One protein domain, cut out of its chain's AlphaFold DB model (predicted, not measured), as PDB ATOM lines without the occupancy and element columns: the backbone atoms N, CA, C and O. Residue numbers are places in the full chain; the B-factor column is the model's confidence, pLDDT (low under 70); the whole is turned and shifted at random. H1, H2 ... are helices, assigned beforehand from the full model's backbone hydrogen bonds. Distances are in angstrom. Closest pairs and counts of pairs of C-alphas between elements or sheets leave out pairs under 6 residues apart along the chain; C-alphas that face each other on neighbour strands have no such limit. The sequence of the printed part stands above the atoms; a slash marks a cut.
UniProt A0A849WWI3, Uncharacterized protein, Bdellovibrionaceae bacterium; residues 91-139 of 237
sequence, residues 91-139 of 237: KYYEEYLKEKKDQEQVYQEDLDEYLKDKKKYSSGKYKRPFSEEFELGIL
ATOM      1  N   LYS A  91     178.408 194.610 185.880       71.88
ATOM      2  CA  LYS A  91     177.979 194.887 184.494       71.88
ATOM      3  C   LYS A  91     178.937 195.849 183.765       71.88
ATOM      4  O   LYS A  91     179.169 195.708 182.570       71.88
ATOM      5  N   TYR A  92     179.539 196.786 184.500       71.31
ATOM      6  CA  TYR A  92     180.542 197.715 183.975       71.31
ATOM      7  C   TYR A  92     181.862 197.038 183.575       71.31
ATOM      8  O   TYR A  92     182.506 197.469 182.622       71.31
ATOM      9  N   TYR A  93     182.275 195.983 184.279       78.88
ATOM     10  CA  TYR A  93     183.474 195.215 183.948       78.88
ATOM     11  C   TYR A  93     183.266 194.358 182.693       78.88
ATOM     12  O   TYR A  93     184.135 194.324 181.823       78.88
ATOM     13  N   GLU A  94     182.090 193.745 182.537       79.31
ATOM     14  CA  GLU A  94     181.732 193.031 181.304       79.31
ATOM     15  C   GLU A  94     181.676 193.969 180.087       79.31
ATOM     16  O   GLU A  94     182.201 193.638 179.022       79.31
ATOM     17  N   GLU A  95     181.082 195.159 180.242       85.75
ATOM     18  CA  GLU A  95     181.052 196.191 179.197       85.75
ATOM     19  C   GLU A  95     182.468 196.650 178.815       85.75
ATOM     20  O   GLU A  95     182.785 196.718 177.627       85.75
ATOM     21  N   TYR A  96     183.350 196.860 179.797       82.62
ATOM     22  CA  TYR A  96     184.758 197.192 179.565       82.62
ATOM     23  C   TYR A  96     185.516 196.084 178.813       82.62
ATOM     24  O   TYR A  96     186.256 196.362 177.869       82.62
ATOM     25  N   LEU A  97     185.329 194.815 179.198       87.56
ATOM     26  CA  LEU A  97     185.950 193.683 178.503       87.56
ATOM     27  C   LEU A  97     185.477 193.581 177.051       87.56
ATOM     28  O   LEU A  97     186.276 193.267 176.163       87.56
ATOM     29  N   LYS A  98     184.197 193.864 176.799       91.00
ATOM     30  CA  LYS A  98     183.635 193.889 175.450       91.00
ATOM     31  C   LYS A  98     184.223 195.028 174.620       91.00
ATOM     32  O   LYS A  98     184.701 194.772 173.522       91.00
ATOM     33  N   GLU A  99     184.264 196.245 175.161       92.88
ATOM     34  CA  GLU A  99     184.860 197.399 174.481       92.88
ATOM     35  C   GLU A  99     186.329 197.142 174.128       92.88
ATOM     36  O   GLU A  99     186.754 197.384 173.000       92.88
ATOM     37  N   LYS A 100     187.100 196.574 175.060       93.56
ATOM     38  CA  LYS A 100     188.501 196.216 174.823       93.56
ATOM     39  C   LYS A 100     188.656 195.206 173.684       93.56
ATOM     40  O   LYS A 100     189.572 195.334 172.876       93.56
ATOM     41  N   LYS A 101     187.764 194.216 173.608       94.56
ATOM     42  CA  LYS A 101     187.766 193.213 172.538       94.56
ATOM     43  C   LYS A 101     187.398 193.822 171.184       94.56
ATOM     44  O   LYS A 101     188.042 193.499 170.190       94.56
ATOM     45  N   ASP A 102     186.409 194.710 171.154       94.75
ATOM     46  CA  ASP A 102     186.005 195.418 169.938       94.75
ATOM     47  C   ASP A 102     187.150 196.326 169.438       94.75
ATOM     48  O   ASP A 102     187.476 196.313 168.253       94.75
ATOM     49  N   GLN A 103     187.840 197.036 170.340       93.06
ATOM     50  CA  GLN A 103     189.032 197.833 170.008       93.06
ATOM     51  C   GLN A 103     190.180 196.974 169.460       93.06
ATOM     52  O   GLN A 103     190.826 197.356 168.485       93.06
ATOM     53  N   GLU A 104     190.440 195.814 170.066       94.75
ATOM     54  CA  GLU A 104     191.474 194.890 169.595       94.75
ATOM     55  C   GLU A 104     191.136 194.324 168.210       94.75
ATOM     56  O   GLU A 104     192.021 194.204 167.366       94.75
ATOM     57  N   GLN A 105     189.861 194.033 167.942       95.06
ATOM     58  CA  GLN A 105     189.425 193.578 166.626       95.06
ATOM     59  C   GLN A 105     189.625 194.658 165.556       95.06
ATOM     60  O   GLN A 105     190.219 194.368 164.520       95.06
ATOM     61  N   VAL A 106     189.198 195.897 165.824       94.94
ATOM     62  CA  VAL A 106     189.415 197.032 164.908       94.94
ATOM     63  C   VAL A 106     190.907 197.220 164.631       94.94
ATOM     64  O   VAL A 106     191.314 197.348 163.482       94.94
ATOM     65  N   TYR A 107     191.747 197.137 165.666       92.50
ATOM     66  CA  TYR A 107     193.197 197.234 165.508       92.50
ATOM     67  C   TYR A 107     193.781 196.139 164.598       92.50
ATOM     68  O   TYR A 107     194.661 196.419 163.785       92.50
ATOM     69  N   GLN A 108     193.307 194.894 164.716       92.88
ATOM     70  CA  GLN A 108     193.752 193.799 163.845       92.88
ATOM     71  C   GLN A 108     193.290 193.996 162.397       92.88
ATOM     72  O   GLN A 108     194.061 193.741 161.472       92.88
ATOM     73  N   GLU A 109     192.062 194.477 162.192       95.12
ATOM     74  CA  GLU A 109     191.529 194.793 160.864       95.12
ATOM     75  C   GLU A 109     192.349 195.903 160.180       95.12
ATOM     76  O   GLU A 109     192.785 195.724 159.037       95.12
ATOM     77  N   ASP A 110     192.662 196.981 160.905       90.25
ATOM     78  CA  ASP A 110     193.516 198.080 160.434       90.25
ATOM     79  C   ASP A 110     194.937 197.597 160.098       90.25
ATOM     80  O   ASP A 110     195.529 197.981 159.082       90.25
ATOM     81  N   LEU A 111     195.505 196.722 160.934       91.69
ATOM     82  CA  LEU A 111     196.830 196.145 160.717       91.69
ATOM     83  C   LEU A 111     196.857 195.275 159.457       91.69
ATOM     84  O   LEU A 111     197.788 195.374 158.649       91.69
ATOM     85  N   ASP A 112     195.831 194.452 159.255       94.06
ATOM     86  CA  ASP A 112     195.679 193.626 158.062       94.06
ATOM     87  C   ASP A 112     195.519 194.471 156.793       94.06
ATOM     88  O   ASP A 112     196.090 194.133 155.746       94.06
ATOM     89  N   GLU A 113     194.767 195.570 156.855       91.31
ATOM     90  CA  GLU A 113     194.630 196.518 155.748       91.31
ATOM     91  C   GLU A 113     195.966 197.195 155.420       91.31
ATOM     92  O   GLU A 113     196.417 197.149 154.269       91.31
ATOM     93  N   TYR A 114     196.672 197.698 156.434       87.38
ATOM     94  CA  TYR A 114     198.005 198.273 156.276       87.38
ATOM     95  C   TYR A 114     198.993 197.275 155.646       87.38
ATOM     96  O   TYR A 114     199.735 197.621 154.721       87.38
ATOM     97  N   LEU A 115     198.992 196.009 156.079       90.31
ATOM     98  CA  LEU A 115     199.853 194.972 155.501       90.31
ATOM     99  C   LEU A 115     199.495 194.655 154.043       90.31
ATOM    100  O   LEU A 115     200.398 194.419 153.227       90.31
ATOM    101  N   LYS A 116     198.203 194.638 153.692       89.06
ATOM    102  CA  LYS A 116     197.749 194.467 152.302       89.06
ATOM    103  C   LYS A 116     198.250 195.614 151.433       89.06
ATOM    104  O   LYS A 116     198.818 195.360 150.370       89.06
ATOM    105  N   ASP A 117     198.104 196.850 151.889       84.94
ATOM    106  CA  ASP A 117     198.541 198.029 151.146       84.94
ATOM    107  C   ASP A 117     200.058 198.091 151.006       84.94
ATOM    108  O   ASP A 117     200.575 198.262 149.897       84.94
ATOM    109  N   LYS A 118     200.798 197.797 152.077       84.50
ATOM    110  CA  LYS A 118     202.258 197.666 152.032       84.50
ATOM    111  C   LYS A 118     202.714 196.661 150.973       84.50
ATOM    112  O   LYS A 118     203.622 196.958 150.196       84.50
ATOM    113  N   LYS A 119     202.065 195.494 150.877       86.50
ATOM    114  CA  LYS A 119     202.358 194.491 149.835       86.50
ATOM    115  C   LYS A 119     202.033 194.999 148.425       86.50
ATOM    116  O   LYS A 119     202.832 194.774 147.512       86.50
ATOM    117  N   LYS A 120     200.906 195.700 148.233       84.44
ATOM    118  CA  LYS A 120     200.522 196.278 146.928       84.44
ATOM    119  C   LYS A 120     201.602 197.230 146.407       84.44
ATOM    120  O   LYS A 120     202.061 197.055 145.275       84.44
ATOM    121  N   TYR A 121     202.060 198.171 147.232       79.81
ATOM    122  CA  TYR A 121     203.065 199.168 146.835       79.81
ATOM    123  C   TYR A 121     204.498 198.612 146.806       79.81
ATOM    124  O   TYR A 121     205.296 199.025 145.966       79.81
ATOM    125  N   SER A 122     204.823 197.611 147.632       78.69
ATOM    126  CA  SER A 122     206.129 196.930 147.598       78.69
ATOM    127  C   SER A 122     206.381 196.170 146.293       78.69
ATOM    128  O   SER A 122     207.535 195.958 145.931       78.69
ATOM    129  N   SER A 123     205.332 195.744 145.584       77.69
ATOM    130  CA  SER A 123     205.461 194.972 144.340       77.69
ATOM    131  C   SER A 123     205.962 195.787 143.137       77.69
ATOM    132  O   SER A 123     206.152 195.228 142.058       77.69
ATOM    133  N   GLY A 124     206.124 197.108 143.284       71.31
ATOM    134  CA  GLY A 124     206.563 198.018 142.217       71.31
ATOM    135  C   GLY A 124     205.536 198.248 141.101       71.31
ATOM    136  O   GLY A 124     205.758 199.092 140.235       71.31
ATOM    137  N   LYS A 125     204.397 197.537 141.122       75.00
ATOM    138  CA  LYS A 125     203.309 197.672 140.138       75.00
ATOM    139  C   LYS A 125     202.488 198.950 140.317       75.00
ATOM    140  O   LYS A 125     201.917 199.443 139.350       75.00
ATOM    141  N   TYR A 126     202.443 199.486 141.534       74.81
ATOM    142  CA  TYR A 126     201.684 200.682 141.888       74.81
ATOM    143  C   TYR A 126     202.607 201.688 142.576       74.81
ATOM    144  O   TYR A 126     203.397 201.312 143.441       74.81
ATOM    145  N   LYS A 127     202.511 202.969 142.202       75.44
ATOM    146  CA  LYS A 127     203.216 204.060 142.888       75.44
ATOM    147  C   LYS A 127     202.326 204.614 143.997       75.44
ATOM    148  O   LYS A 127     201.160 204.907 143.746       75.44
ATOM    149  N   ARG A 128     202.879 204.749 145.202       73.31
ATOM    150  CA  ARG A 128     202.184 205.360 146.341       73.31
ATOM    151  C   ARG A 128     202.089 206.881 146.123       73.31
ATOM    152  O   ARG A 128     203.074 207.461 145.660       73.31
ATOM    153  N   PRO A 129     200.942 207.525 146.406       73.31
ATOM    154  CA  PRO A 129     200.788 208.971 146.230       73.31
ATOM    155  C   PRO A 129     201.607 209.786 147.244       73.31
ATOM    156  O   PRO A 129     202.062 210.877 146.909       73.31
ATOM    157  N   PHE A 130     201.841 209.247 148.444       72.81
ATOM    158  CA  PHE A 130     202.619 209.881 149.510       72.81
ATOM    159  C   PHE A 130     203.663 208.912 150.080       72.81
ATOM    160  O   PHE A 130     203.584 207.701 149.858       72.81
ATOM    161  N   SER A 131     204.682 209.436 150.770       73.62
ATOM    162  CA  SER A 131     205.626 208.577 151.489       73.62
ATOM    163  C   SER A 131     204.959 208.006 152.739       73.62
ATOM    164  O   SER A 131     204.073 208.627 153.328       73.62
ATOM    165  N   GLU A 132     205.383 206.814 153.148       72.38
ATOM    166  CA  GLU A 132     204.840 206.154 154.336       72.38
ATOM    167  C   GLU A 132     205.016 207.014 155.594       72.38
ATOM    168  O   GLU A 132     204.126 207.074 156.437       72.38
ATOM    169  N   GLU A 133     206.123 207.754 155.694       69.50
ATOM    170  CA  GLU A 133     206.366 208.639 156.833       69.50
ATOM    171  C   GLU A 133     205.436 209.863 156.848       69.50
ATOM    172  O   GLU A 133     205.190 210.427 157.916       69.50
ATOM    173  N   PHE A 134     204.924 210.284 155.687       72.00
ATOM    174  CA  PHE A 134     203.940 211.361 155.582       72.00
ATOM    175  C   PHE A 134     202.536 210.876 155.966       72.00
ATOM    176  O   PHE A 134     201.863 211.537 156.750       72.00
ATOM    177  N   GLU A 135     202.119 209.701 155.482       68.25
ATOM    178  CA  GLU A 135     200.828 209.086 155.842       68.25
ATOM    179  C   GLU A 135     200.742 208.770 157.345       68.25
ATOM    180  O   GLU A 135     199.708 208.993 157.966       68.25
ATOM    181  N   LEU A 136     201.851 208.328 157.949       74.56
ATOM    182  CA  LEU A 136     201.945 208.057 159.389       74.56
ATOM    183  C   LEU A 136     202.133 209.325 160.247       74.56
ATOM    184  O   LEU A 136     202.297 209.223 161.461       74.56
ATOM    185  N   GLY A 137     202.178 210.520 159.644       68.75
ATOM    186  CA  GLY A 137     202.367 211.786 160.366       68.75
ATOM    187  C   GLY A 137     203.734 211.942 161.053       68.75
ATOM    188  O   GLY A 137     203.938 212.884 161.828       68.75
ATOM    189  N   ILE A 138     204.687 211.048 160.762       73.56
ATOM    190  CA  ILE A 138     206.065 211.084 161.275       73.56
ATOM    191  C   ILE A 138     206.787 212.311 160.705       73.56
ATOM    192  O   ILE A 138     207.483 213.024 161.428       73.56
ATOM    193  N   LEU A 139     206.556 212.600 159.421       60.97
ATOM    194  CA  LEU A 139     206.925 213.850 158.759       60.97
ATOM    195  C   LEU A 139     205.773 214.860 158.828       60.97
ATOM    196  O   LEU A 139     205.389 215.456 157.825       60.97
TER     197      LEU A 139
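This is residues 91 to 139 of the 237 residues of an uncharacterized protein of Bdellovibrionaceae bacterium (UniProt A0A849WWI3). From the first printed residue you meet one long, straight helix, H1; after H1 the printed part turns back as a small hook that holds the short helix H2, with a gap between H2 and H1. The printed part has 49 residues with two named helices, H1 then H2, and no named strand: all helix. It is extended, with a radius of gyration of the C-alphas of 16.2 A and spans of 51 by 23 by 10 A.

Read H1 from residue 91 to 122; its residues 91 to 116 stand free. A short link of 9 residues leads to H2, residues 132 to 135, which is apart from H1. In H1 every O i to N i+4 pair is within hydrogen-bond range; H2 is too short for such a pair, and its 1 O i to N i+3 pair is within range.

Find C-alpha 91 at (177.979, 194.887, 184.494); from there H1 runs 46.5 A to C-alpha 122 at (206.129, 196.930, 147.598). H2 ends at C-alpha 135, (200.828, 209.086, 155.842).

The two C-alphas farthest apart, of Lys 91 and Lys 125, are 51.2 A apart. The printed part has no cut and no long link. Look for pLDDT under 70 at residues 133, 135, 137 and 139.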